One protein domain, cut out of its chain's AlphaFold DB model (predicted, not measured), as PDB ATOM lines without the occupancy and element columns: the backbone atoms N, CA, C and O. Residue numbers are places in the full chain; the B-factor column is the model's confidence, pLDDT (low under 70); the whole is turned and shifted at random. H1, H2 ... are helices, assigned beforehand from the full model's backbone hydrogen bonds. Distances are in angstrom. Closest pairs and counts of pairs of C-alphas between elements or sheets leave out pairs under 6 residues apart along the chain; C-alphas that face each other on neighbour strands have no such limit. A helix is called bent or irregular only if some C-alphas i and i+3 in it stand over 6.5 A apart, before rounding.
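Overview. This is residues 35 to 246 of the 248 residues of an uncharacterized protein of Micromonas commoda (strain RCC299 / NOUM17 / CCMP2709) (UniProt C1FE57). Six helices, H1, H3, H4, H5, H6 and H7, form an up-and-down bundle, each running against the one before it in the chain, and long H8 crosses the outside of H3 at a steep slant. Tiny H2 sits at one end of the bundle, where H1 ends and H5 and H7 begin. The 212 printed residues hold eight named helices, H1 to H8 in chain order, and no named strand: the class is all helix. The whole is compact, with a radius of gyration of the C-alphas of 16.9 A and spans of 52 by 38 by 31 A.

Along the chain. H5, residues 128 to 156, and H8, residues 216 to 244, are the longest by residues; from first to last C-alpha they measure 36.1 A and 39.5 A. H5 is irregular, with C-alphas 129 and 132 8.7 A apart, and has a kink of 48 degrees near residue 135. H8 has a kink of 31 degrees near residue 225 and ends with C-alpha 244 at (228.621, 259.886, 209.637). H3, residues 72 to 99, measures 39.6 A, with a kink of 26 degrees near residue 79; H7, residues 186 to 210, 36.3 A; and H4, residues 103 to 125, 32.3 A. H1, residues 35 to 52, begins with C-alpha 35 at (228.219, 252.214, 248.123). H2 is residues 63 to 66, and H6 is residues 165 to 180.

Arrangement. H5 forms a helical hairpin with H4 at a shallow tilt of 31 degrees; their closest C-alphas, of Ala 119 and Cys 137, are 4.7 A apart. H4 and H3 form another at 10 degrees, with the C-alphas of Val 86 and Ala 117 closest at 4.8 A. H6 and H7 form a hairpin at 22 degrees, closest at Pro 166 and Ala 198, C-alphas 4.8 A apart. H1 touches H7 at a shallow tilt of 6 degrees, opposite ways, closest at the C-alphas of Thr 36 and Ser 204, 6.0 A. H8 touches H3 with residues 219 to 231 alone, at a steep tilt of 62 degrees; the C-alphas of His 80 and Ala 227 are closest at 4.7 A. H2 only just touches H7, with 3 pairs of C-alphas within 8 A, closest at Ile 63 and Tyr 189, 6.2 A. H3 and H6 are apart. Every O i to N i+4 pair is within hydrogen-bond range in H1, H4, H6 and H7, against 22 of 24 in H3, 23 of 25 in H5 and 22 of 25 in H8; H2 is too short for one.

Size, cuts and confidence. The C-alphas farthest apart, of Glu 160 and Gly 246, are 53.7 A apart. The printed part has no cut, and no link is long. Mean pLDDT of the printed part is 90.2; residues 243 to 246 are under 70.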
ATOM      1  N   GLY A  35     228.494 251.961 249.542       85.88
ATOM      2  CA  GLY A  35     228.219 252.214 248.123       85.88
ATOM      3  C   GLY A  35     228.914 253.467 247.581       85.88
ATOM      4  O   GLY A  35     229.568 253.405 246.548       85.88
ATOM      5  N   THR A  36     228.863 254.587 248.302       87.31
ATOM      6  CA  THR A  36     229.493 255.837 247.839       87.31
ATOM      7  C   THR A  36     231.020 255.809 247.925       87.31
ATOM      8  O   THR A  36     231.698 256.410 247.096       87.31
ATOM      9  N   LEU A  37     231.580 255.062 248.882       88.69
ATOM     10  CA  LEU A  37     233.022 254.825 248.968       88.69
ATOM     11  C   LEU A  37     233.529 254.005 247.774       88.69
ATOM     12  O   LEU A  37     234.590 254.308 247.235       88.69
ATOM     13  N   LEU A  38     232.763 253.001 247.339       91.12
ATOM     14  CA  LEU A  38     233.061 252.243 246.124       91.12
ATOM     15  C   LEU A  38     233.094 253.167 244.897       91.12
ATOM     16  O   LEU A  38     234.074 253.150 244.164       91.12
ATOM     17  N   VAL A  39     232.087 254.030 244.733       92.69
ATOM     18  CA  VAL A  39     232.031 255.008 243.629       92.69
ATOM     19  C   VAL A  39     233.242 255.949 243.644       92.69
ATOM     20  O   VAL A  39     233.837 256.221 242.603       92.69
ATOM     21  N   LEU A  40     233.655 256.423 244.826       92.94
ATOM     22  CA  LEU A  40     234.870 257.226 244.977       92.94
ATOM     23  C   LEU A  40     236.119 256.462 244.508       92.94
ATOM     24  O   LEU A  40     236.932 257.012 243.767       92.94
ATOM     25  N   LEU A  41     236.273 255.208 244.938       92.75
ATOM     26  CA  LEU A  41     237.411 254.360 244.570       92.75
ATOM     27  C   LEU A  41     237.450 254.072 243.068       92.75
ATOM     28  O   LEU A  41     238.518 254.148 242.466       92.75
ATOM     29  N   GLU A  42     236.302 253.790 242.456       93.50
ATOM     30  CA  GLU A  42     236.186 253.585 241.011       93.50
ATOM     31  C   GLU A  42     236.574 254.836 240.229       93.50
ATOM     32  O   GLU A  42     237.302 254.743 239.243       93.50
ATOM     33  N   TYR A  43     236.158 256.015 240.693       94.75
ATOM     34  CA  TYR A  43     236.546 257.264 240.055       94.75
ATOM     35  C   TYR A  43     238.053 257.535 240.167       94.75
ATOM     36  O   TYR A  43     238.695 257.926 239.191       94.75
ATOM     37  N   VAL A  44     238.648 257.289 241.339       92.81
ATOM     38  CA  VAL A  44     240.104 257.399 241.523       92.81
ATOM     39  C   VAL A  44     240.833 256.412 240.610       92.81
ATOM     40  O   VAL A  44     241.798 256.792 239.951       92.81
ATOM     41  N   LEU A  45     240.352 255.170 240.516       92.94
ATOM     42  CA  LEU A  45     240.914 254.157 239.626       92.94
ATOM     43  C   LEU A  45     240.823 254.589 238.156       92.94
ATOM     44  O   LEU A  45     241.820 254.512 237.440       92.94
ATOM     45  N   PHE A  46     239.672 255.108 237.727       93.75
ATOM     46  CA  PHE A  46     239.482 255.679 236.395       93.75
ATOM     47  C   PHE A  46     240.508 256.779 236.104       93.75
ATOM     48  O   PHE A  46     241.171 256.739 235.069       93.75
ATOM     49  N   VAL A  47     240.686 257.734 237.023       91.19
ATOM     50  CA  VAL A  47     241.654 258.828 236.865       91.19
ATOM     51  C   VAL A  47     243.082 258.293 236.752       91.19
ATOM     52  O   VAL A  47     243.818 258.708 235.855       91.19
ATOM     53  N   LEU A  48     243.470 257.357 237.622       89.44
ATOM     54  CA  LEU A  48     244.808 256.769 237.616       89.44
ATOM     55  C   LEU A  48     245.085 256.033 236.308       89.44
ATOM     56  O   LEU A  48     246.125 256.264 235.696       89.44
ATOM     57  N   ILE A  49     244.159 255.195 235.842       89.12
ATOM     58  CA  ILE A  49     244.325 254.452 234.589       89.12
ATOM     59  C   ILE A  49     244.354 255.408 233.391       89.12
ATOM     60  O   ILE A  49     245.194 255.249 232.509       89.12
ATOM     61  N   SER A  50     243.492 256.427 233.371       85.25
ATOM     62  CA  SER A  50     243.434 257.399 232.270       85.25
ATOM     63  C   SER A  50     244.751 258.159 232.104       85.25
ATOM     64  O   SER A  50     245.189 258.388 230.981       85.25
ATOM     65  N   LEU A  51     245.407 258.512 233.217       82.94
ATOM     66  CA  LEU A  51     246.654 259.281 233.214       82.94
ATOM     67  C   LEU A  51     247.921 258.421 233.097       82.94
ATOM     68  O   LEU A  51     248.892 258.856 232.486       82.94
ATOM     69  N   SER A  52     247.941 257.228 233.698       83.31
ATOM     70  CA  SER A  52     249.143 256.377 233.779       83.31
ATOM     71  C   SER A  52     249.128 255.168 232.840       83.31
ATOM     72  O   SER A  52     250.156 254.521 232.662       83.31
ATOM     73  N   GLY A  53     247.995 254.876 232.198       78.12
ATOM     74  CA  GLY A  53     247.803 253.707 231.336       78.12
ATOM     75  C   GLY A  53     248.461 253.782 229.955       78.12
ATOM     76  O   GLY A  53     248.189 252.929 229.118       78.12
ATOM     77  N   GLY A  54     249.302 254.789 229.690       79.19
ATOM     78  CA  GLY A  54     250.025 254.929 228.420       79.19
ATOM     79  C   GLY A  54     249.172 255.397 227.234       79.19
ATOM     80  O   GLY A  54     249.598 255.263 226.089       79.19
ATOM     81  N   PHE A  55     247.980 255.945 227.482       81.62
ATOM     82  CA  PHE A  55     247.115 256.495 226.436       81.62
ATOM     83  C   PHE A  55     247.646 257.839 225.935       81.62
ATOM     84  O   PHE A  55     248.087 258.681 226.718       81.62
ATOM     85  N   SER A  56     247.581 258.065 224.622       80.19
ATOM     86  CA  SER A  56     247.908 259.375 224.061       80.19
ATOM     87  C   SER A  56     246.906 260.426 224.554       80.19
ATOM     88  O   SER A  56     245.702 260.157 224.551       80.19
ATOM     89  N   PRO A  57     247.365 261.621 224.963       77.75
ATOM     90  CA  PRO A  57     246.466 262.662 225.435       77.75
ATOM     91  C   PRO A  57     245.545 263.134 224.294       77.75
ATOM     92  O   PRO A  57     246.009 263.304 223.161       77.75
ATOM     93  N   PRO A  58     244.248 263.370 224.559       79.75
ATOM     94  CA  PRO A  58     243.338 263.926 223.562       79.75
ATOM     95  C   PRO A  58     243.712 265.381 223.235       79.75
ATOM     96  O   PRO A  58     244.293 266.077 224.064       79.75
ATOM     97  N   LYS A  59     243.309 265.870 222.050       72.75
ATOM     98  CA  LYS A  59     243.575 267.257 221.593       72.75
ATOM     99  C   LYS A  59     243.184 268.323 222.627       72.75
ATOM    100  O   LYS A  59     243.938 269.261 222.839       72.75
ATOM    101  N   ASN A  60     242.043 268.128 223.290       75.56
ATOM    102  CA  ASN A  60     241.648 268.889 224.474       75.56
ATOM    103  C   ASN A  60     241.700 267.937 225.669       75.56
ATOM    104  O   ASN A  60     240.866 267.022 225.743       75.56
ATOM    105  N   ILE A  61     242.689 268.118 226.550       83.38
ATOM    106  CA  ILE A  61     242.901 267.277 227.733       83.38
ATOM    107  C   ILE A  61     241.793 267.563 228.742       83.38
ATOM    108  O   ILE A  61     241.875 268.514 229.508       83.38
ATOM    109  N   SER A  62     240.766 266.718 228.730       88.06
ATOM    110  CA  SER A  62     239.647 266.733 229.670       88.06
ATOM    111  C   SER A  62     239.178 265.311 229.955       88.06
ATOM    112  O   SER A  62     239.435 264.404 229.158       88.06
ATOM    113  N   ILE A  63     238.468 265.100 231.060       89.25
ATOM    114  CA  ILE A  63     237.900 263.793 231.423       89.25
ATOM    115  C   ILE A  63     237.019 263.263 230.295       89.25
ATOM    116  O   ILE A  63     237.239 262.157 229.801       89.25
ATOM    117  N   CYS A  64     236.088 264.091 229.817       88.50
ATOM    118  CA  CYS A  64     235.219 263.747 228.695       88.50
ATOM    119  C   CYS A  64     236.005 263.458 227.407       88.50
ATOM    120  O   CYS A  64     235.525 262.724 226.548       88.50
ATOM    121  N   GLY A  65     237.208 264.021 227.264       86.31
ATOM    122  CA  GLY A  65     238.080 263.752 226.130       86.31
ATOM    123  C   GLY A  65     238.807 262.429 226.179       86.31
ATOM    124  O   GLY A  65     238.964 261.794 225.140       86.31
ATOM    125  N   TYR A  66     239.211 261.983 227.364       87.19
ATOM    126  CA  TYR A  66     239.780 260.649 227.516       87.19
ATOM    127  C   TYR A  66     238.743 259.559 227.214       87.19
ATOM    128  O   TYR A  66     239.094 258.547 226.614       87.19
ATOM    129  N   LEU A  67     237.457 259.770 227.519       89.06
ATOM    130  CA  LEU A  67     236.393 258.786 227.241       89.06
ATOM    131  C   LEU A  67     236.261 258.399 225.764       89.06
ATOM    132  O   LEU A  67     235.872 257.272 225.451       89.06
ATOM    133  N   GLU A  68     236.610 259.302 224.851       85.75
ATOM    134  CA  GLU A  68     236.570 259.022 223.414       85.75
ATOM    135  C   GLU A  68     237.666 258.042 222.979       85.75
ATOM    136  O   GLU A  68     237.492 257.357 221.971       85.75
ATOM    137  N   LEU A  69     238.762 257.966 223.739       86.06
ATOM    138  CA  LEU A  69     239.957 257.173 223.435       86.06
ATOM    139  C   LEU A  69     240.035 255.875 224.240       86.06
ATOM    140  O   LEU A  69     240.613 254.889 223.783       86.06
ATOM    141  N   LEU A  70     239.497 255.879 225.458       88.62
ATOM    142  CA  LEU A  70     239.613 254.757 226.378       88.62
ATOM    143  C   LEU A  70     238.785 253.552 225.912       88.62
ATOM    144  O   LEU A  70     237.674 253.736 225.411       88.62
ATOM    145  N   PRO A  71     239.263 252.313 226.126       90.50
ATOM    146  CA  PRO A  71     238.476 251.111 225.885       90.50
ATOM    147  C   PRO A  71     237.294 251.015 226.859       90.50
ATOM    148  O   PRO A  71     237.338 251.542 227.973       90.50
ATOM    149  N   ASP A  72     236.254 250.285 226.456       93.31
ATOM    150  CA  ASP A  72     234.975 250.208 227.178       93.31
ATOM    151  C   ASP A  72     235.108 249.783 228.637       93.31
ATOM    152  O   ASP A  72     234.436 250.341 229.495       93.31
ATOM    153  N   TRP A  73     236.003 248.847 228.954       91.94
ATOM    154  CA  TRP A  73     236.176 248.395 230.335       91.94
ATOM    155  C   TRP A  73     236.750 249.486 231.258       91.94
ATOM    156  O   TRP A  73     236.433 249.488 232.443       91.94
ATOM    157  N   ILE A  74     237.547 250.432 230.734       93.12
ATOM    158  CA  ILE A  74     238.033 251.589 231.509       93.12
ATOM    159  C   ILE A  74     236.955 252.669 231.544       93.12
ATOM    160  O   ILE A  74     236.660 253.220 232.603       93.12
ATOM    161  N   ALA A  75     236.348 252.963 230.392       92.38
ATOM    162  CA  ALA A  75     235.292 253.964 230.292       92.38
ATOM    163  C   ALA A  75     234.085 253.610 231.182       92.38
ATOM    164  O   ALA A  75     233.446 254.503 231.736       92.38
ATOM    165  N   PHE A  76     233.823 252.316 231.392       95.81
ATOM    166  CA  PHE A  76     232.783 251.822 232.289       95.81
ATOM    167  C   PHE A  76     232.888 252.414 233.697       95.81
ATOM    168  O   PHE A  76     231.862 252.797 234.247       95.81
ATOM    169  N   PHE A  77     234.092 252.568 234.264       95.88
ATOM    170  CA  PHE A  77     234.253 253.169 235.595       95.88
ATOM    171  C   PHE A  77     233.688 254.592 235.653       95.88
ATOM    172  O   PHE A  77     232.989 254.942 236.599       95.88
ATOM    173  N   TYR A  78     233.917 255.402 234.616       95.25
ATOM    174  CA  TYR A  78     233.322 256.734 234.529       95.25
ATOM    175  C   TYR A  78     231.797 256.670 234.407       95.25
ATOM    176  O   TYR A  78     231.092 257.364 235.139       95.25
ATOM    177  N   PHE A  79     231.270 255.826 233.513       96.75
ATOM    178  CA  PHE A  79     229.821 255.708 233.326       96.75
ATOM    179  C   PHE A  79     229.121 255.166 234.572       96.75
ATOM    180  O   PHE A  79     227.989 255.553 234.853       96.75
ATOM    181  N   HIS A  80     229.801 254.326 235.350       97.25
ATOM    182  CA  HIS A  80     229.305 253.818 236.619       97.25
ATOM    183  C   HIS A  80     229.230 254.911 237.681       97.25
ATOM    184  O   HIS A  80     228.192 255.069 238.328       97.25
ATOM    185  N   VAL A  81     230.262 255.751 237.774       96.31
ATOM    186  CA  VAL A  81     230.254 256.948 238.624       96.31
ATOM    187  C   VAL A  81     229.140 257.914 238.209       96.31
ATOM    188  O   VAL A  81     228.399 258.400 239.065       96.31
ATOM    189  N   ALA A  82     228.969 258.154 236.905       96.44
ATOM    190  CA  ALA A  82     227.909 259.011 236.381       96.44
ATOM    191  C   ALA A  82     226.511 258.456 236.707       96.44
ATOM    192  O   ALA A  82     225.672 259.196 237.220       96.44
ATOM    193  N   ALA A  83     226.273 257.158 236.494       97.25
ATOM    194  CA  ALA A  83     225.010 256.493 236.820       97.25
ATOM    195  C   ALA A  83     224.673 256.603 238.316       97.25
ATOM    196  O   ALA A  83     223.585 257.051 238.682       97.25
ATOM    197  N   CYS A  84     225.639 256.309 239.192       95.94
ATOM    198  CA  CYS A  84     225.479 256.468 240.638       95.94
ATOM    199  C   CYS A  84     225.166 257.917 241.036       95.94
ATOM    200  O   CYS A  84     224.375 258.168 241.952       95.94
ATOM    201  N   GLY A  85     225.790 258.876 240.349       95.38
ATOM    202  CA  GLY A  85     225.539 260.302 240.510       95.38
ATOM    203  C   GLY A  85     224.121 260.708 240.111       95.38
ATOM    204  O   GLY A  85     223.470 261.454 240.843       95.38
ATOM    205  N   VAL A  86     223.623 260.203 238.980       96.56
ATOM    206  CA  VAL A  86     222.248 260.429 238.507       96.56
ATOM    207  C   VAL A  86     221.237 259.853 239.502       96.56
ATOM    208  O   VAL A  86     220.366 260.590 239.969       96.56
ATOM    209  N   ASP A  87     221.379 258.583 239.892       95.38
ATOM    210  CA  ASP A  87     220.493 257.927 240.865       95.38
ATOM    211  C   ASP A  87     220.497 258.655 242.221       95.38
ATOM    212  O   ASP A  87     219.437 258.924 242.795       95.38
ATOM    213  N   SER A  88     221.676 259.039 242.725       93.75
ATOM    214  CA  SER A  88     221.800 259.759 243.998       93.75
ATOM    215  C   SER A  88     221.090 261.110 243.972       93.75
ATOM    216  O   SER A  88     220.370 261.440 244.921       93.75
ATOM    217  N   THR A  89     221.239 261.868 242.884       94.00
ATOM    218  CA  THR A  89     220.602 263.180 242.733       94.00
ATOM    219  C   THR A  89     219.092 263.051 242.555       94.00
ATOM    220  O   THR A  89     218.345 263.761 243.231       94.00
ATOM    221  N   ILE A  90     218.611 262.101 241.744       94.12
ATOM    222  CA  ILE A  90     217.169 261.832 241.592       94.12
ATOM    223  C   ILE A  90     216.549 261.448 242.935       94.12
ATOM    224  O   ILE A  90     215.522 262.002 243.340       94.12
ATOM    225  N   TRP A  91     217.191 260.541 243.669       93.19
ATOM    226  CA  TRP A  91     216.718 260.140 244.985       93.19
ATOM    227  C   TRP A  91     216.662 261.323 245.961       93.19
ATOM    228  O   TRP A  91     215.672 261.490 246.678       93.19
ATOM    229  N   HIS A  92     217.693 262.173 245.970       90.25
ATOM    230  CA  HIS A  92     217.721 263.364 246.816       90.25
ATOM    231  C   HIS A  92     216.568 264.320 246.509       90.25
ATOM    232  O   HIS A  92     215.924 264.795 247.445       90.25
ATOM    233  N   ILE A  93     216.266 264.566 245.232       90.88
ATOM    234  CA  ILE A  93     215.132 265.403 244.822       90.88
ATOM    235  C   ILE A  93     213.834 264.853 245.396       90.88
ATOM    236  O   ILE A  93     213.097 265.581 246.058       90.88
ATOM    237  N   VAL A  94     213.576 263.557 245.202       92.00
ATOM    238  CA  VAL A  94     212.352 262.908 245.689       92.00
ATOM    239  C   VAL A  94     212.229 263.052 247.204       92.00
ATOM    240  O   VAL A  94     211.158 263.377 247.716       92.00
ATOM    241  N   MET A  95     213.318 262.827 247.937       91.00
ATOM    242  CA  MET A  95     213.317 262.934 249.398       91.00
ATOM    243  C   MET A  95     213.161 264.369 249.882       91.00
ATOM    244  O   MET A  95     212.515 264.605 250.902       91.00
ATOM    245  N   THR A  96     213.743 265.313 249.160       85.88
ATOM    246  CA  THR A  96     213.696 266.728 249.486       85.88
ATOM    247  C   THR A  96     212.306 267.296 249.251       85.88
ATOM    248  O   THR A  96     211.733 267.858 250.177       85.88
ATOM    249  N   VAL A  97     211.706 267.047 248.085       88.88
ATOM    250  CA  VAL A  97     210.333 267.471 247.769       88.88
ATOM    251  C   VAL A  97     209.329 266.896 248.769       88.88
ATOM    252  O   VAL A  97     208.431 267.601 249.210       88.88
ATOM    253  N   LYS A  98     209.506 265.637 249.194       89.94
ATOM    254  CA  LYS A  98     208.637 265.010 250.205       89.94
ATOM    255  C   LYS A  98     208.734 265.644 251.593       89.94
ATOM    256  O   LYS A  98     207.798 265.513 252.374       89.94
ATOM    257  N   LYS A  99     209.879 266.236 251.937       87.31
ATOM    258  CA  LYS A  99     210.173 266.747 253.286       87.31
ATOM    259  C   LYS A  99     210.121 268.270 253.382       87.31
ATOM    260  O   LYS A  99     210.159 268.787 254.492       87.31
ATOM    261  N   GLU A 100     210.089 268.973 252.256       89.00
ATOM    262  CA  GLU A 100     210.145 270.429 252.200       89.00
ATOM    263  C   GLU A 100     208.739 271.031 252.381       89.00
ATOM    264  O   GLU A 100     207.885 270.847 251.512       89.00
ATOM    265  N   PRO A 101     208.464 271.747 253.489       87.94
ATOM    266  CA  PRO A 101     207.153 272.354 253.725       87.94
ATOM    267  C   PRO A 101     206.862 273.535 252.787       87.94
ATOM    268  O   PRO A 101     205.698 273.851 252.537       87.94
ATOM    269  N   HIS A 102     207.893 274.206 252.265       91.75
ATOM    270  CA  HIS A 102     207.720 275.362 251.392       91.75
ATOM    271  C   HIS A 102     207.659 274.944 249.922       91.75
ATOM    272  O   HIS A 102     208.683 274.653 249.306       91.75
ATOM    273  N   ILE A 103     206.465 275.007 249.326       91.44
ATOM    274  CA  ILE A 103     206.206 274.587 247.934       91.44
ATOM    275  C   ILE A 103     207.180 275.232 246.939       91.44
ATOM    276  O   ILE A 103     207.713 274.547 246.068       91.44
ATOM    277  N   LEU A 104     207.451 276.534 247.076       92.19
ATOM    278  CA  LEU A 104     208.382 277.235 246.188       92.19
ATOM    279  C   LEU A 104     209.806 276.670 246.294       92.19
ATOM    280  O   LEU A 104     210.456 276.441 245.278       92.19
ATOM    281  N   LEU A 105     210.279 276.411 247.513       90.38
ATOM    282  CA  LEU A 105     211.616 275.868 247.741       90.38
ATOM    283  C   LEU A 105     211.721 274.421 247.240       90.38
ATOM    284  O   LEU A 105     212.714 274.066 246.607       90.38
ATOM    285  N   ALA A 106     210.663 273.627 247.435       90.88
ATOM    286  CA  ALA A 106     210.552 272.278 246.896       90.88
ATOM    287  C   ALA A 106     210.609 272.284 245.360       90.88
ATOM    288  O   ALA A 106     211.344 271.497 244.767       90.88
ATOM    289  N   ALA A 107     209.886 273.205 244.713       93.56
ATOM    290  CA  ALA A 107     209.885 273.354 243.261       93.56
ATOM    291  C   ALA A 107     211.265 273.763 242.727       93.56
ATOM    292  O   ALA A 107     211.752 273.157 241.774       93.56
ATOM    293  N   ILE A 108     211.927 274.737 243.363       93.75
ATOM    294  CA  ILE A 108     213.279 275.173 242.981       93.75
ATOM    295  C   ILE A 108     214.267 274.004 243.066       93.75
ATOM    296  O   ILE A 108     215.016 273.772 242.121       93.75
ATOM    297  N   GLN A 109     214.240 273.241 244.160       90.56
ATOM    298  CA  GLN A 109     215.133 272.094 244.362       90.56
ATOM    299  C   GLN A 109     214.832 270.937 243.414       90.56
ATOM    300  O   GLN A 109     215.746 270.249 242.961       90.56
ATOM    301  N   MET A 110     213.558 270.737 243.080       93.56
ATOM    302  CA  MET A 110     213.160 269.766 242.073       93.56
ATOM    303  C   MET A 110     213.720 270.137 240.705       93.56
ATOM    304  O   MET A 110     214.386 269.315 240.082       93.56
ATOM    305  N   VAL A 111     213.501 271.373 240.252       95.06
ATOM    306  CA  VAL A 111     213.984 271.838 238.945       95.06
ATOM    307  C   VAL A 111     215.510 271.804 238.887       95.06
ATOM    308  O   VAL A 111     216.064 271.273 237.926       95.06
ATOM    309  N   SER A 112     216.198 272.308 239.915       93.00
ATOM    310  CA  SER A 112     217.662 272.347 239.930       93.00
ATOM    311  C   SER A 112     218.277 270.949 239.986       93.00
ATOM    312  O   SER A 112     219.237 270.667 239.270       93.00
ATOM    313  N   GLY A 113     217.698 270.038 240.768       92.50
ATOM    314  CA  GLY A 113     218.160 268.659 240.823       92.50
ATOM    315  C   GLY A 113     217.873 267.886 239.533       92.50
ATOM    316  O   GLY A 113     218.733 267.129 239.084       92.50
ATOM    317  N   VAL A 114     216.703 268.074 238.907       95.00
ATOM    318  CA  VAL A 114     216.374 267.419 237.628       95.00
ATOM    319  C   VAL A 114     217.306 267.930 236.536       95.00
ATOM    320  O   VAL A 114     217.827 267.127 235.767       95.00
ATOM    321  N   ALA A 115     217.578 269.238 236.509       96.44
ATOM    322  CA  ALA A 115     218.570 269.816 235.611       96.44
ATOM    323  C   ALA A 115     219.959 269.205 235.849       96.44
ATOM    324  O   ALA A 115     220.615 268.819 234.890       96.44
ATOM    325  N   CYS A 116     220.381 269.035 237.105       94.88
ATOM    326  CA  CYS A 116     221.644 268.386 237.455       94.88
ATOM    327  C   CYS A 116     221.716 266.932 236.947       94.88
ATOM    328  O   CYS A 116     222.631 266.580 236.206       94.88
ATOM    329  N   ALA A 117     220.750 266.086 237.307       96.44
ATOM    330  CA  ALA A 117     220.743 264.674 236.919       96.44
ATOM    331  C   ALA A 117     220.598 264.491 235.397       96.44
ATOM    332  O   ALA A 117     221.323 263.707 234.787       96.44
ATOM    333  N   GLY A 118     219.695 265.252 234.774       97.25
ATOM    334  CA  GLY A 118     219.466 265.217 233.333       97.25
ATOM    335  C   GLY A 118     220.670 265.710 232.534       97.25
ATOM    336  O   GLY A 118     221.006 265.116 231.515       97.25
ATOM    337  N   ALA A 119     221.361 266.749 233.007       97.38
ATOM    338  CA  ALA A 119     222.565 267.255 232.361       97.38
ATOM    339  C   ALA A 119     223.743 266.275 232.475       97.38
ATOM    340  O   ALA A 119     224.412 266.039 231.469       97.38
ATOM    341  N   LEU A 120     223.937 265.651 233.647       97.12
ATOM    342  CA  LEU A 120     224.923 264.581 233.855       97.12
ATOM    343  C   LEU A 120     224.690 263.411 232.897       97.12
ATOM    344  O   LEU A 120     225.613 262.978 232.207       97.12
ATOM    345  N   LEU A 121     223.443 262.946 232.797       97.31
ATOM    346  CA  LEU A 121     223.061 261.927 231.822       97.31
ATOM    347  C   LEU A 121     223.314 262.407 230.385       97.31
ATOM    348  O   LEU A 121     223.869 261.668 229.577       97.31
ATOM    349  N   GLY A 122     222.950 263.652 230.076       95.69
ATOM    350  CA  GLY A 122     223.089 264.251 228.752       95.69
ATOM    351  C   GLY A 122     224.528 264.239 228.241       95.69
ATOM    352  O   GLY A 122     224.789 263.659 227.187       95.69
ATOM    353  N   PHE A 123     225.485 264.803 228.984       94.44
ATOM    354  CA  PHE A 123     226.887 264.786 228.540       94.44
ATOM    355  C   PHE A 123     227.540 263.402 228.647       94.44
ATOM    356  O   PHE A 123     228.557 263.165 227.999       94.44
ATOM    357  N   SER A 124     226.947 262.477 229.411       95.31
ATOM    358  CA  SER A 124     227.351 261.065 229.437       95.31
ATOM    359  C   SER A 124     226.797 260.265 228.252       95.31
ATOM    360  O   SER A 124     227.241 259.153 228.011       95.31
ATOM    361  N   VAL A 125     225.842 260.796 227.489       95.06
ATOM    362  CA  VAL A 125     225.301 260.151 226.278       95.06
ATOM    363  C   VAL A 125     225.799 260.834 225.006       95.06
ATOM    364  O   VAL A 125     225.978 260.174 223.979       95.06
ATOM    365  N   PHE A 126     226.037 262.144 225.050       93.81
ATOM    366  CA  PHE A 126     226.550 262.902 223.915       93.81
ATOM    367  C   PHE A 126     228.084 262.977 223.959       93.81
ATOM    368  O   PHE A 126     228.613 263.663 224.831       93.81
ATOM    369  N   PRO A 127     228.815 262.319 223.040       90.69
ATOM    370  CA  PRO A 127     230.265 262.487 222.903       90.69
ATOM    371  C   PRO A 127     230.631 263.902 222.426       90.69
ATOM    372  O   PRO A 127     229.776 264.641 221.930       90.69
ATOM    373  N   ARG A 128     231.905 264.299 222.542       88.25
ATOM    374  CA  ARG A 128     232.330 265.685 222.268       88.25
ATOM    375  C   ARG A 128     232.294 266.043 220.791       88.25
ATOM    376  O   ARG A 128     232.188 267.219 220.470       88.25
ATOM    377  N   CYS A 129     232.332 265.062 219.895       85.31
ATOM    378  CA  CYS A 129     232.041 265.272 218.475       85.31
ATOM    379  C   CYS A 129     230.635 265.868 218.233       85.31
ATOM    380  O   CYS A 129     230.407 266.500 217.207       85.31
ATOM    381  N   LEU A 130     229.716 265.759 219.203       89.00
ATOM    382  CA  LEU A 130     228.461 266.518 219.276       89.00
ATOM    383  C   LEU A 130     228.612 267.730 220.213       89.00
ATOM    384  O   LEU A 130     227.836 267.901 221.159       89.00
ATOM    385  N   TRP A 131     229.634 268.555 219.959       88.50
ATOM    386  CA  TRP A 131     230.170 269.542 220.905       88.50
ATOM    387  C   TRP A 131     229.116 270.464 221.507       88.50
ATOM    388  O   TRP A 131     229.064 270.607 222.722       88.50
ATOM    389  N   GLU A 132     228.241 271.055 220.692       90.94
ATOM    390  CA  GLU A 132     227.231 272.000 221.183       90.94
ATOM    391  C   GLU A 132     226.298 271.363 222.219       90.94
ATOM    392  O   GLU A 132     226.021 271.962 223.260       90.94
ATOM    393  N   ARG A 133     225.855 270.123 221.974       92.81
ATOM    394  CA  ARG A 133     224.988 269.382 222.901       92.81
ATOM    395  C   ARG A 133     225.759 268.957 224.141       92.81
ATOM    396  O   ARG A 133     225.289 269.187 225.253       92.81
ATOM    397  N   HIS A 134     226.947 268.382 223.948       93.50
ATOM    398  CA  HIS A 134     227.812 267.951 225.042       93.50
ATOM    399  C   HIS A 134     228.134 269.120 225.979       93.50
ATOM    400  O   HIS A 134     227.847 269.060 227.171       93.50
ATOM    401  N   GLN A 135     228.651 270.219 225.430       92.31
ATOM    402  CA  GLN A 135     229.087 271.378 226.196       92.31
ATOM    403  C   GLN A 135     227.916 272.104 226.865       92.31
ATOM    404  O   GLN A 135     228.052 272.542 228.006       92.31
ATOM    405  N   SER A 136     226.748 272.177 226.216       95.81
ATOM    406  CA  SER A 136     225.537 272.722 226.850       95.81
ATOM    407  C   SER A 136     225.121 271.899 228.069       95.81
ATOM    408  O   SER A 136     224.799 272.468 229.113       95.81
ATOM    409  N   CYS A 137     225.175 270.567 227.976       97.00
ATOM    410  CA  CYS A 137     224.921 269.687 229.113       97.00
ATOM    411  C   CYS A 137     225.984 269.849 230.211       97.00
ATOM    412  O   CYS A 137     225.621 269.962 231.377       97.00
ATOM    413  N   VAL A 138     227.274 269.924 229.873       94.75
ATOM    414  CA  VAL A 138     228.345 270.150 230.862       94.75
ATOM    415  C   VAL A 138     228.123 271.461 231.621       94.75
ATOM    416  O   VAL A 138     228.119 271.468 232.851       94.75
ATOM    417  N   LEU A 139     227.873 272.564 230.911       94.81
ATOM    418  CA  LEU A 139     227.639 273.869 231.534       94.81
ATOM    419  C   LEU A 139     226.376 273.869 232.398       94.81
ATOM    420  O   LEU A 139     226.412 274.342 233.534       94.81
ATOM    421  N   LEU A 140     225.276 273.290 231.903       97.00
ATOM    422  CA  LEU A 140     224.045 273.164 232.681       97.00
ATOM    423  C   LEU A 140     224.271 272.351 233.958       97.00
ATOM    424  O   LEU A 140     223.793 272.752 235.017       97.00
ATOM    425  N   TRP A 141     225.020 271.250 233.884       96.94
ATOM    426  CA  TRP A 141     225.360 270.453 235.059       96.94
ATOM    427  C   TRP A 141     226.170 271.261 236.067       96.94
ATOM    428  O   TRP A 141     225.828 271.263 237.251       96.94
ATOM    429  N   VAL A 142     227.185 272.004 235.614       95.69
ATOM    430  CA  VAL A 142     228.005 272.839 236.498       95.69
ATOM    431  C   VAL A 142     227.154 273.911 237.182       95.69
ATOM    432  O   VAL A 142     227.224 274.053 238.406       95.69
ATOM    433  N   TYR A 143     226.312 274.635 236.440       95.94
ATOM    434  CA  TYR A 143     225.462 275.685 237.007       95.94
ATOM    435  C   TYR A 143     224.390 275.127 237.946       95.94
ATOM    436  O   TYR A 143     224.239 275.623 239.063       95.94
ATOM    437  N   ALA A 144     223.682 274.071 237.535       96.38
ATOM    438  CA  ALA A 144     222.627 273.455 238.334       96.38
ATOM    439  C   ALA A 144     223.181 272.837 239.625       96.38
ATOM    440  O   ALA A 144     222.595 273.020 240.695       96.38
ATOM    441  N   THR A 145     224.331 272.163 239.550       95.88
ATOM    442  CA  THR A 145     225.013 271.603 240.723       95.88
ATOM    443  C   THR A 145     225.474 272.713 241.660       95.88
ATOM    444  O   THR A 145     225.158 272.667 242.847       95.88
ATOM    445  N   SER A 146     226.145 273.747 241.138       96.56
ATOM    446  CA  SER A 146     226.616 274.887 241.941       96.56
ATOM    447  C   SER A 146     225.466 275.560 242.684       96.56
ATOM    448  O   SER A 146     225.533 275.769 243.895       96.56
ATOM    449  N   PHE A 147     224.376 275.846 241.968       95.69
ATOM    450  CA  PHE A 147     223.183 276.449 242.545       95.69
ATOM    451  C   PHE A 147     222.547 275.546 243.608       95.69
ATOM    452  O   PHE A 147     222.207 276.020 244.691       95.69
ATOM    453  N   THR A 148     222.434 274.242 243.343       93.75
ATOM    454  CA  THR A 148     221.839 273.292 244.294       93.75
ATOM    455  C   THR A 148     222.691 273.158 245.555       93.75
ATOM    456  O   THR A 148     222.156 273.262 246.658       93.75
ATOM    457  N   MET A 149     224.013 272.994 245.425       94.50
ATOM    458  CA  MET A 149     224.919 272.925 246.577       94.50
ATOM    459  C   MET A 149     224.867 274.211 247.415       94.50
ATOM    460  O   MET A 149     224.834 274.137 248.645       94.50
ATOM    461  N   PHE A 150     224.804 275.381 246.771       94.62
ATOM    462  CA  PHE A 150     224.686 276.669 247.457       94.62
ATOM    463  C   PHE A 150     223.340 276.828 248.175       94.62
ATOM    464  O   PHE A 150     223.297 277.202 249.346       94.62
ATOM    465  N   LEU A 151     222.232 276.484 247.517       92.12
ATOM    466  CA  LEU A 151     220.902 276.525 248.124       92.12
ATOM    467  C   LEU A 151     220.816 275.600 249.344       92.12
ATOM    468  O   LEU A 151     220.271 275.975 250.384       92.12
ATOM    469  N   MET A 152     221.392 274.404 249.236       89.62
ATOM    470  CA  MET A 152     221.498 273.476 250.355       89.62
ATOM    471  C   MET A 152     222.372 274.023 251.475       89.62
ATOM    472  O   MET A 152     222.012 273.863 252.633       89.62
ATOM    473  N   PHE A 153     223.477 274.699 251.173       91.56
ATOM    474  CA  PHE A 153     224.284 275.356 252.200       91.56
ATOM    475  C   PHE A 153     223.469 276.392 252.981       91.56
ATOM    476  O   PHE A 153     223.456 276.371 254.213       91.56
ATOM    477  N   LEU A 154     222.709 277.241 252.288       91.06
ATOM    478  CA  LEU A 154     221.853 278.230 252.945       91.06
ATOM    479  C   LEU A 154     220.768 277.582 253.819       91.06
ATOM    480  O   LEU A 154     220.506 278.064 254.919       91.06
ATOM    481  N   ARG A 155     220.156 276.485 253.356       87.94
ATOM    482  CA  ARG A 155     219.057 275.809 254.066       87.94
ATOM    483  C   ARG A 155     219.527 274.886 255.195       87.94
ATOM    484  O   ARG A 155     218.914 274.837 256.259       87.94
ATOM    485  N   ASP A 156     220.574 274.110 254.940       87.31
ATOM    486  CA  ASP A 156     220.933 272.912 255.702       87.31
ATOM    487  C   ASP A 156     222.231 273.062 256.504       87.31
ATOM    488  O   ASP A 156     222.533 272.170 257.293       87.31
ATOM    489  N   SER A 157     222.960 274.183 256.392       85.38
ATOM    490  CA  SER A 157     224.234 274.423 257.107       85.38
ATOM    491  C   SER A 157     224.178 274.228 258.621       85.38
ATOM    492  O   SER A 157     225.196 273.935 259.240       85.38
ATOM    493  N   ARG A 158     222.996 274.380 259.227       84.19
ATOM    494  CA  ARG A 158     222.780 274.204 260.671       84.19
ATOM    495  C   ARG A 158     222.404 272.775 261.073       84.19
ATOM    496  O   ARG A 158     222.253 272.505 262.260       84.19
ATOM    497  N   LYS A 159     222.196 271.864 260.119       83.06
ATOM    498  CA  LYS A 159     221.816 270.473 260.400       83.06
ATOM    499  C   LYS A 159     223.065 269.665 260.755       83.06
ATOM    500  O   LYS A 159     224.026 269.665 259.997       83.06
ATOM    501  N   GLU A 160     223.016 268.889 261.838       75.44
ATOM    502  CA  GLU A 160     224.159 268.098 262.344       75.44
ATOM    503  C   GLU A 160     224.781 267.143 261.306       75.44
ATOM    504  O   GLU A 160     225.963 266.811 261.370       75.44
ATOM    505  N   LYS A 161     223.984 266.672 260.339       79.50
ATOM    506  CA  LYS A 161     224.432 265.720 259.310       79.50
ATOM    507  C   LYS A 161     224.929 266.375 258.021       79.50
ATOM    508  O   LYS A 161     225.411 265.661 257.145       79.50
ATOM    509  N   TYR A 162     224.818 267.695 257.894       84.19
ATOM    510  CA  TYR A 162     225.267 268.426 256.714       84.19
ATOM    511  C   TYR A 162     226.786 268.656 256.748       84.19
ATOM    512  O   TYR A 162     227.357 268.889 257.810       84.19
ATOM    513  N   SER A 163     227.441 268.602 255.583       85.50
ATOM    514  CA  SER A 163     228.855 268.965 255.422       85.50
ATOM    515  C   SER A 163     228.996 270.042 254.352       85.50
ATOM    516  O   SER A 163     228.435 269.917 253.263       85.50
ATOM    517  N   ALA A 164     229.764 271.094 254.652       88.44
ATOM    518  CA  ALA A 164     230.106 272.150 253.695       88.44
ATOM    519  C   ALA A 164     231.336 271.800 252.834       88.44
ATOM    520  O   ALA A 164     231.619 272.493 251.856       88.44
ATOM    521  N   ILE A 165     232.063 270.725 253.174       90.38
ATOM    522  CA  ILE A 165     233.274 270.286 252.464       90.38
ATOM    523  C   ILE A 165     233.019 270.062 250.964       90.38
ATOM    524  O   ILE A 165     233.786 270.610 250.170       90.38
ATOM    525  N   PRO A 166     231.940 269.369 250.538       92.44
ATOM    526  CA  PRO A 166     231.659 269.193 249.118       92.44
ATOM    527  C   PRO A 166     231.532 270.519 248.363       92.44
ATOM    528  O   PRO A 166     232.126 270.666 247.301       92.44
ATOM    529  N   LEU A 167     230.835 271.513 248.929       94.19
ATOM    530  CA  LEU A 167     230.667 272.827 248.298       94.19
ATOM    531  C   LEU A 167     231.997 273.585 248.193       94.19
ATOM    532  O   LEU A 167     232.260 274.220 247.171       94.19
ATOM    533  N   MET A 168     232.847 273.521 249.222       93.25
ATOM    534  CA  MET A 168     234.168 274.161 249.191       93.25
ATOM    535  C   MET A 168     235.066 273.530 248.122       93.25
ATOM    536  O   MET A 168     235.636 274.248 247.300       93.25
ATOM    537  N   CYS A 169     235.147 272.196 248.084       94.38
ATOM    538  CA  CYS A 169     235.909 271.470 247.066       94.38
ATOM    539  C   CYS A 169     235.354 271.709 245.657       94.38
ATOM    540  O   CYS A 169     236.128 271.896 244.721       94.38
ATOM    541  N   TRP A 170     234.028 271.756 245.510       96.44
ATOM    542  CA  TRP A 170     233.365 272.054 244.244       96.44
ATOM    543  C   TRP A 170     233.716 273.456 243.751       96.44
ATOM    544  O   TRP A 170     234.131 273.617 242.609       96.44
ATOM    545  N   SER A 171     233.608 274.461 244.623       95.81
ATOM    546  CA  SER A 171     233.903 275.857 244.286       95.81
ATOM    547  C   SER A 171     235.365 276.040 243.878       95.81
ATOM    548  O   SER A 171     235.648 276.724 242.898       95.81
ATOM    549  N   LEU A 172     236.291 275.384 244.588       96.00
ATOM    550  CA  LEU A 172     237.714 275.402 244.258       96.00
ATOM    551  C   LEU A 172     238.002 274.708 242.916       96.00
ATOM    552  O   LEU A 172     238.705 275.264 242.074       96.00
ATOM    553  N   GLY A 173     237.422 273.525 242.690       95.38
ATOM    554  CA  GLY A 173     237.550 272.802 241.425       95.38
ATOM    555  C   GLY A 173     236.975 273.591 240.248       95.38
ATOM    556  O   GLY A 173     237.631 273.726 239.219       95.38
ATOM    557  N   ALA A 174     235.790 274.184 240.413       94.56
ATOM    558  CA  ALA A 174     235.142 275.006 239.396       94.56
ATOM    559  C   ALA A 174     235.942 276.282 239.100       94.56
ATOM    560  O   ALA A 174     236.078 276.666 237.937       94.56
ATOM    561  N   PHE A 175     236.520 276.920 240.122       94.81
ATOM    562  CA  PHE A 175     237.427 278.053 239.944       94.81
ATOM    563  C   PHE A 175     238.640 277.667 239.089       94.81
ATOM    564  O   PHE A 175     238.929 278.337 238.099       94.81
ATOM    565  N   PHE A 176     239.304 276.549 239.403       94.50
ATOM    566  CA  PHE A 176     240.439 276.074 238.609       94.50
ATOM    567  C   PHE A 176     240.042 275.622 237.201       94.50
ATOM    568  O   PHE A 176     240.797 275.865 236.263       94.50
ATOM    569  N   CYS A 177     238.856 275.034 237.018       92.25
ATOM    570  CA  CYS A 177     238.346 274.709 235.685       92.25
ATOM    571  C   CYS A 177     238.211 275.973 234.835       92.25
ATOM    572  O   CYS A 177     238.640 275.968 233.690       92.25
ATOM    573  N   ASN A 178     237.673 277.061 235.394       91.12
ATOM    574  CA  ASN A 178     237.572 278.338 234.684       91.12
ATOM    575  C   ASN A 178     238.952 278.946 234.396       91.12
ATOM    576  O   ASN A 178     239.178 279.441 233.294       91.12
ATOM    577  N   LEU A 179     239.876 278.881 235.359       91.25
ATOM    578  CA  LEU A 179     241.227 279.421 235.207       91.25
ATOM    579  C   LEU A 179     242.012 278.708 234.098       91.25
ATOM    580  O   LEU A 179     242.683 279.358 233.305       91.25
ATOM    581  N   PHE A 180     241.908 277.378 234.028       89.44
ATOM    582  CA  PHE A 180     242.677 276.550 233.098       89.44
ATOM    583  C   PHE A 180     241.889 276.124 231.850       89.44
ATOM    584  O   PHE A 180     242.402 275.332 231.059       89.44
ATOM    585  N   TYR A 181     240.667 276.636 231.648       82.75
ATOM    586  CA  TYR A 181     239.745 276.177 230.597       82.75
ATOM    587  C   TYR A 181     240.377 276.199 229.199       82.75
ATOM    588  O   TYR A 181     240.292 275.228 228.451       82.75
ATOM    589  N   TYR A 182     241.067 277.291 228.866       79.75
ATOM    590  CA  TYR A 182     241.707 277.466 227.560       79.75
ATOM    591  C   TYR A 182     243.109 276.858 227.474       79.75
ATOM    592  O   TYR A 182     243.666 276.774 226.384       79.75
ATOM    593  N   GLU A 183     243.683 276.416 228.595       77.38
ATOM    594  CA  GLU A 183     245.024 275.831 228.601       77.38
ATOM    595  C   GLU A 183     245.009 274.374 228.113       77.38
ATOM    596  O   GLU A 183     246.018 273.905 227.597       77.38
ATOM    597  N   SER A 184     243.884 273.653 228.250       70.25
ATOM    598  CA  SER A 184     243.759 272.232 227.863       70.25
ATOM    599  C   SER A 184     244.928 271.365 228.363       70.25
ATOM    600  O   SER A 184     245.433 270.498 227.651       70.25
ATOM    601  N   THR A 185     245.387 271.613 229.594       84.56
ATOM    602  CA  THR A 185     246.522 270.914 230.216       84.56
ATOM    603  C   THR A 185     246.067 269.880 231.246       84.56
ATOM    604  O   THR A 185     244.910 269.844 231.666       84.56
ATOM    605  N   PHE A 186     247.013 269.093 231.769       85.12
ATOM    606  CA  PHE A 186     246.792 268.262 232.960       85.12
ATOM    607  C   PHE A 186     246.249 269.046 234.167       85.12
ATOM    608  O   PHE A 186     245.609 268.453 235.032       85.12
ATOM    609  N   ARG A 187     246.463 270.371 234.233       88.12
ATOM    610  CA  ARG A 187     245.883 271.220 235.285       88.12
ATOM    611  C   ARG A 187     244.369 271.325 235.148       88.12
ATOM    612  O   ARG A 187     243.673 271.217 236.153       88.12
ATOM    613  N   PHE A 188     243.869 271.474 233.920       89.44
ATOM    614  CA  PHE A 188     242.434 271.462 233.649       89.44
ATOM    615  C   PHE A 188     241.828 270.097 233.990       89.44
ATOM    616  O   PHE A 188     240.866 270.030 234.747       89.44
ATOM    617  N   TYR A 189     242.466 269.007 233.555       90.56
ATOM    618  CA  TYR A 189     242.031 267.650 233.906       90.56
ATOM    619  C   TYR A 189     241.976 267.420 235.424       90.56
ATOM    620  O   TYR A 189     241.018 266.850 235.938       90.56
ATOM    621  N   ALA A 190     242.989 267.871 236.171       90.88
ATOM    622  CA  ALA A 190     243.001 267.756 237.629       90.88
ATOM    623  C   ALA A 190     241.893 268.599 238.288       90.88
ATOM    624  O   ALA A 190     241.306 268.171 239.285       90.88
ATOM    625  N   ALA A 191     241.584 269.770 237.726       92.94
ATOM    626  CA  ALA A 191     240.486 270.612 238.181       92.94
ATOM    627  C   ALA A 191     239.120 269.942 237.949       92.94
ATOM    628  O   ALA A 191     238.321 269.867 238.885       92.94
ATOM    629  N   GLU A 192     238.881 269.369 236.764       92.62
ATOM    630  CA  GLU A 192     237.690 268.544 236.501       92.62
ATOM    631  C   GLU A 192     237.644 267.357 237.473       92.62
ATOM    632  O   GLU A 192     236.623 267.102 238.117       92.62
ATOM    633  N   GLY A 193     238.801 266.721 237.676       92.75
ATOM    634  CA  GLY A 193     239.084 265.725 238.704       92.75
ATOM    635  C   GLY A 193     238.461 266.072 240.052       92.75
ATOM    636  O   GLY A 193     237.651 265.321 240.600       92.75
ATOM    637  N   MET A 194     238.820 267.254 240.550       93.69
ATOM    638  CA  MET A 194     238.363 267.802 241.821       93.69
ATOM    639  C   MET A 194     236.857 268.082 241.840       93.69
ATOM    640  O   MET A 194     236.212 267.796 242.850       93.69
ATOM    641  N   THR A 195     236.276 268.598 240.751       95.06
ATOM    642  CA  THR A 195     234.822 268.844 240.687       95.06
ATOM    643  C   THR A 195     234.013 267.555 240.790       95.06
ATOM    644  O   THR A 195     233.031 267.510 241.529       95.06
ATOM    645  N   ILE A 196     234.451 266.468 240.149       95.19
ATOM    646  CA  ILE A 196     233.756 265.178 240.239       95.19
ATOM    647  C   ILE A 196     233.934 264.552 241.627       95.19
ATOM    648  O   ILE A 196     232.960 264.065 242.198       95.19
ATOM    649  N   LEU A 197     235.126 264.632 242.235       94.44
ATOM    650  CA  LEU A 197     235.312 264.210 243.634       94.44
ATOM    651  C   LEU A 197     234.371 264.967 244.577       94.44
ATOM    652  O   LEU A 197     233.719 264.364 245.430       94.44
ATOM    653  N   ALA A 198     234.256 266.283 244.394       95.12
ATOM    654  CA  ALA A 198     233.334 267.114 245.154       95.12
ATOM    655  C   ALA A 198     231.870 266.720 244.930       95.12
ATOM    656  O   ALA A 198     231.094 266.679 245.883       95.12
ATOM    657  N   TYR A 199     231.502 266.360 243.701       95.69
ATOM    658  CA  TYR A 199     230.173 265.852 243.379       95.69
ATOM    659  C   TYR A 199     229.861 264.517 244.069       95.69
ATOM    660  O   TYR A 199     228.772 264.353 244.620       95.69
ATOM    661  N   ILE A 200     230.814 263.581 244.098       94.88
ATOM    662  CA  ILE A 200     230.670 262.295 244.801       94.88
ATOM    663  C   ILE A 200     230.501 262.533 246.308       94.88
ATOM    664  O   ILE A 200     229.576 261.993 246.921       94.88
ATOM    665  N   MET A 201     231.336 263.395 246.899       92.25
ATOM    666  CA  MET A 201     231.204 263.781 248.310       92.25
ATOM    667  C   MET A 201     229.856 264.446 248.591       92.25
ATOM    668  O   MET A 201     229.236 264.183 249.621       92.25
ATOM    669  N   TRP A 202     229.373 265.285 247.673       92.75
ATOM    670  CA  TRP A 202     228.059 265.900 247.798       92.75
ATOM    671  C   TRP A 202     226.972 264.831 247.805       92.75
ATOM    672  O   TRP A 202     226.220 264.774 248.772       92.75
ATOM    673  N   CYS A 203     226.960 263.917 246.829       92.38
ATOM    674  CA  CYS A 203     226.030 262.785 246.790       92.38
ATOM    675  C   CYS A 203     226.057 261.967 248.092       92.38
ATOM    676  O   CYS A 203     224.998 261.616 248.616       92.38
ATOM    677  N   SER A 204     227.241 261.723 248.665       89.75
ATOM    678  CA  SER A 204     227.379 261.085 249.981       89.75
ATOM    679  C   SER A 204     226.704 261.888 251.096       89.75
ATOM    680  O   SER A 204     225.909 261.361 251.879       89.75
ATOM    681  N   SER A 205     226.957 263.199 251.143       86.69
ATOM    682  CA  SER A 205     226.348 264.106 252.118       86.69
ATOM    683  C   SER A 205     224.815 264.086 252.036       86.69
ATOM    684  O   SER A 205     224.143 264.036 253.069       86.69
ATOM    685  N   LEU A 206     224.244 264.013 250.825       86.38
ATOM    686  CA  LEU A 206     222.794 263.881 250.613       86.38
ATOM    687  C   LEU A 206     222.239 262.589 251.220       86.38
ATOM    688  O   LEU A 206     221.182 262.590 251.861       86.38
ATOM    689  N   GLN A 207     222.954 261.478 251.035       87.38
ATOM    690  CA  GLN A 207     222.580 260.185 251.600       87.38
ATOM    691  C   GLN A 207     222.608 260.227 253.128       87.38
ATOM    692  O   GLN A 207     221.638 259.808 253.762       87.38
ATOM    693  N   HIS A 208     223.654 260.807 253.720       82.88
ATOM    694  CA  HIS A 208     223.765 260.987 255.167       82.88
ATOM    695  C   HIS A 208     222.658 261.880 255.736       82.88
ATOM    696  O   HIS A 208     222.036 261.527 256.743       82.88
ATOM    697  N   LEU A 209     222.360 263.000 255.073       82.69
ATOM    698  CA  LEU A 209     221.332 263.950 255.499       82.69
ATOM    699  C   LEU A 209     219.938 263.313 255.554       82.69
ATOM    700  O   LEU A 209     219.140 263.607 256.445       82.69
ATOM    701  N   HIS A 210     219.631 262.430 254.605       84.88
ATOM    702  CA  HIS A 210     218.307 261.824 254.476       84.88
ATOM    703  C   HIS A 210     218.225 260.366 254.945       84.88
ATOM    704  O   HIS A 210     217.131 259.799 254.917       84.88
ATOM    705  N   GLY A 211     219.336 259.783 255.401       83.75
ATOM    706  CA  GLY A 211     219.406 258.422 255.928       83.75
ATOM    707  C   GLY A 211     219.368 257.321 254.864       83.75
ATOM    708  O   GLY A 211     218.914 256.216 255.165       83.75
ATOM    709  N   ARG A 212     219.814 257.588 253.625       86.69
ATOM    710  CA  ARG A 212     219.963 256.527 252.614       86.69
ATOM    711  C   ARG A 212     221.104 255.606 253.021       86.69
ATOM    712  O   ARG A 212     222.195 256.069 253.326       86.69
ATOM    713  N   LYS A 213     220.872 254.300 252.939       85.69
ATOM    714  CA  LYS A 213     221.916 253.279 253.066       85.69
ATOM    715  C   LYS A 213     222.187 252.695 251.687       85.69
ATOM    716  O   LYS A 213     221.499 251.762 251.272       85.69
ATOM    717  N   LEU A 214     223.122 253.296 250.952       86.19
ATOM    718  CA  LEU A 214     223.464 252.843 249.606       86.19
ATOM    719  C   LEU A 214     224.323 251.576 249.692       86.19
ATOM    720  O   LEU A 214     225.482 251.612 250.113       86.19
ATOM    721  N   LYS A 215     223.724 250.439 249.330       89.56
ATOM    722  CA  LYS A 215     224.386 249.134 249.392       89.56
ATOM    723  C   LYS A 215     225.313 248.934 248.200       89.56
ATOM    724  O   LYS A 215     224.915 249.223 247.076       89.56
ATOM    725  N   MET A 216     226.476 248.323 248.421       88.06
ATOM    726  CA  MET A 216     227.396 247.966 247.325       88.06
ATOM    727  C   MET A 216     226.732 247.076 246.264       88.06
ATOM    728  O   MET A 216     226.961 247.260 245.078       88.06
ATOM    729  N   THR A 217     225.857 246.149 246.667       89.25
ATOM    730  CA  THR A 217     225.128 245.288 245.720       89.25
ATOM    731  C   THR A 217     224.170 246.066 244.822       89.25
ATOM    732  O   THR A 217     224.012 245.710 243.659       89.25
ATOM    733  N   TYR A 218     223.545 247.127 245.340       91.31
ATOM    734  CA  TYR A 218     222.701 248.011 244.534       91.31
ATOM    735  C   TYR A 218     223.551 248.779 243.523       91.31
ATOM    736  O   TYR A 218     223.200 248.805 242.350       91.31
ATOM    737  N   VAL A 219     224.690 249.316 243.975       92.50
ATOM    738  CA  VAL A 219     225.656 250.011 243.114       92.50
ATOM    739  C   VAL A 219     226.090 249.099 241.965       92.50
ATOM    740  O   VAL A 219     225.789 249.385 240.814       92.50
ATOM    741  N   PHE A 220     226.644 247.920 242.261       91.94
ATOM    742  CA  PHE A 220     227.118 247.007 241.217       91.94
ATOM    743  C   PHE A 220     226.036 246.537 240.238       91.94
ATOM    744  O   PHE A 220     226.311 246.418 239.048       91.94
ATOM    745  N   LEU A 221     224.832 246.214 240.719       93.75
ATOM    746  CA  LEU A 221     223.808 245.603 239.869       93.75
ATOM    747  C   LEU A 221     222.947 246.641 239.155       93.75
ATOM    748  O   LEU A 221     222.782 246.570 237.941       93.75
ATOM    749  N   VAL A 222     222.376 247.585 239.903       95.44
ATOM    750  CA  VAL A 222     221.433 248.566 239.357       95.44
ATOM    751  C   VAL A 222     222.204 249.666 238.649       95.44
ATOM    752  O   VAL A 222     222.023 249.852 237.446       95.44
ATOM    753  N   ASN A 223     223.126 250.332 239.350       96.19
ATOM    754  CA  ASN A 223     223.901 251.403 238.730       96.19
ATOM    755  C   ASN A 223     224.894 250.859 237.696       96.19
ATOM    756  O   ASN A 223     225.132 251.519 236.690       96.19
ATOM    757  N   GLY A 224     225.406 249.636 237.866       96.38
ATOM    758  CA  GLY A 224     226.208 248.969 236.837       96.38
ATOM    759  C   GLY A 224     225.426 248.688 235.547       96.38
ATOM    760  O   GLY A 224     225.952 248.893 234.451       96.38
ATOM    761  N   LEU A 225     224.153 248.285 235.644       97.38
ATOM    762  CA  LEU A 225     223.289 248.125 234.470       97.38
ATOM    763  C   LEU A 225     222.983 249.476 233.807       97.38
ATOM    764  O   LEU A 225     223.089 249.592 232.586       97.38
ATOM    765  N   GLU A 226     222.643 250.497 234.596       96.94
ATOM    766  CA  GLU A 226     222.444 251.867 234.103       96.94
ATOM    767  C   GLU A 226     223.690 252.373 233.367       96.94
ATOM    768  O   GLU A 226     223.589 252.867 232.245       96.94
ATOM    769  N   ALA A 227     224.874 252.171 233.944       97.44
ATOM    770  CA  ALA A 227     226.154 252.538 233.352       97.44
ATOM    771  C   ALA A 227     226.393 251.852 232.006       97.44
ATOM    772  O   ALA A 227     226.780 252.506 231.039       97.44
ATOM    773  N   ALA A 228     226.120 250.547 231.917       97.50
ATOM    774  CA  ALA A 228     226.255 249.797 230.672       97.50
ATOM    775  C   ALA A 228     225.315 250.328 229.576       97.50
ATOM    776  O   ALA A 228     225.704 250.400 228.407       97.50
ATOM    777  N   ILE A 229     224.093 250.727 229.944       97.31
ATOM    778  CA  ILE A 229     223.124 251.332 229.022       97.31
ATOM    779  C   ILE A 229     223.616 252.708 228.554       97.31
ATOM    780  O   ILE A 229     223.662 252.957 227.348       97.31
ATOM    781  N   ILE A 230     224.026 253.580 229.480       97.44
ATOM    782  CA  ILE A 230     224.538 254.926 229.174       97.44
ATOM    783  C   ILE A 230     225.764 254.831 228.258       97.44
ATOM    784  O   ILE A 230     225.800 255.478 227.211       97.44
ATOM    785  N   MET A 231     226.722 253.963 228.590       96.88
ATOM    786  CA  MET A 231     227.919 253.726 227.781       96.88
ATOM    787  C   MET A 231     227.567 253.233 226.375       96.88
ATOM    788  O   MET A 231     228.142 253.708 225.396       96.88
ATOM    789  N   LYS A 232     226.597 252.317 226.239       95.75
ATOM    790  CA  LYS A 232     226.126 251.869 224.920       95.75
ATOM    791  C   LYS A 232     225.580 253.023 224.088       95.75
ATOM    792  O   LYS A 232     225.913 253.110 222.909       95.75
ATOM    793  N   PHE A 233     224.779 253.910 224.676       95.81
ATOM    794  CA  PHE A 233     224.283 255.091 223.966       95.81
ATOM    795  C   PHE A 233     225.414 256.049 223.584       95.81
ATOM    796  O   PHE A 233     225.441 256.530 222.451       95.81
ATOM    797  N   TYR A 234     226.376 256.275 224.482       94.81
ATOM    798  CA  TYR A 234     227.563 257.074 224.190       94.81
ATOM    799  C   TYR A 234     228.337 256.522 222.989       94.81
ATOM    800  O   TYR A 234     228.597 257.246 222.028       94.81
ATOM    801  N   ARG A 235     228.648 255.218 222.997       93.31
ATOM    802  CA  ARG A 235     229.364 254.546 221.904       93.31
ATOM    803  C   ARG A 235     228.571 254.516 220.612       93.31
ATOM    804  O   ARG A 235     229.147 254.728 219.550       93.31
ATOM    805  N   TYR A 236     227.259 254.318 220.690       93.31
ATOM    806  CA  TYR A 236     226.387 254.409 219.526       93.31
ATOM    807  C   TYR A 236     226.480 255.796 218.876       93.31
ATOM    808  O   TYR A 236     226.757 255.896 217.682       93.31
ATOM    809  N   ASN A 237     226.339 256.869 219.663       91.62
ATOM    810  CA  ASN A 237     226.484 258.235 219.158       91.62
ATOM    811  C   ASN A 237     227.891 258.490 218.600       91.62
ATOM    812  O   ASN A 237     228.037 259.108 217.548       91.62
ATOM    813  N   GLN A 238     228.926 257.971 219.260       87.62
ATOM    814  CA  GLN A 238     230.306 258.119 218.812       87.62
ATOM    815  C   GLN A 238     230.559 257.408 217.471       87.62
ATOM    816  O   GLN A 238     231.224 257.954 216.600       87.62
ATOM    817  N   HIS A 239     230.053 256.190 217.285       87.19
ATOM    818  CA  HIS A 239     230.380 255.363 216.117       87.19
ATOM    819  C   HIS A 239     229.461 255.583 214.922       87.19
ATOM    820  O   HIS A 239     229.911 255.413 213.791       87.19
ATOM    821  N   HIS A 240     228.201 255.942 215.157       85.19
ATOM    822  CA  HIS A 240     227.229 256.146 214.086       85.19
ATOM    823  C   HIS A 240     227.059 257.628 213.778       85.19
ATOM    824  O   HIS A 240     227.309 258.046 212.658       85.19
ATOM    825  N   VAL A 241     226.764 258.464 214.773       81.31
ATOM    826  CA  VAL A 241     226.464 259.882 214.512       81.31
ATOM    827  C   VAL A 241     227.731 260.683 214.200       81.31
ATOM    828  O   VAL A 241     227.772 261.466 213.250       81.31
ATOM    829  N   CYS A 242     228.798 260.490 214.974       78.75
ATOM    830  CA  CYS A 242     230.021 261.271 214.780       78.75
ATOM    831  C   CYS A 242     230.847 260.826 213.574       78.75
ATOM    832  O   CYS A 242     231.436 261.662 212.890       78.75
ATOM    833  N   LYS A 243     230.835 259.525 213.271       68.12
ATOM    834  CA  LYS A 243     231.476 258.988 212.069       68.12
ATOM    835  C   LYS A 243     230.752 259.424 210.793       68.12
ATOM    836  O   LYS A 243     231.410 259.793 209.829       68.12
ATOM    837  N   GLU A 244     229.417 259.429 210.788       60.28
ATOM    838  CA  GLU A 244     228.621 259.886 209.637       60.28
ATOM    839  C   GLU A 244     228.719 261.402 209.414       60.28
ATOM    840  O   GLU A 244     228.657 261.859 208.276       60.28
ATOM    841  N   SER A 245     228.929 262.187 210.476       56.28
ATOM    842  CA  SER A 245     229.112 263.645 210.384       56.28
ATOM    843  C   SER A 245     230.543 264.090 210.055       56.28
ATOM    844  O   SER A 245     230.778 265.288 209.910       56.28
ATOM    845  N   GLY A 246     231.498 263.159 209.921       50.81
ATOM    846  CA  GLY A 246     232.896 263.462 209.585       50.81
ATOM    847  C   GLY A 246     233.695 264.144 210.705       50.81
ATOM    848  O   GLY A 246     234.791 264.639 210.456       50.81
TER     849      GLY A 246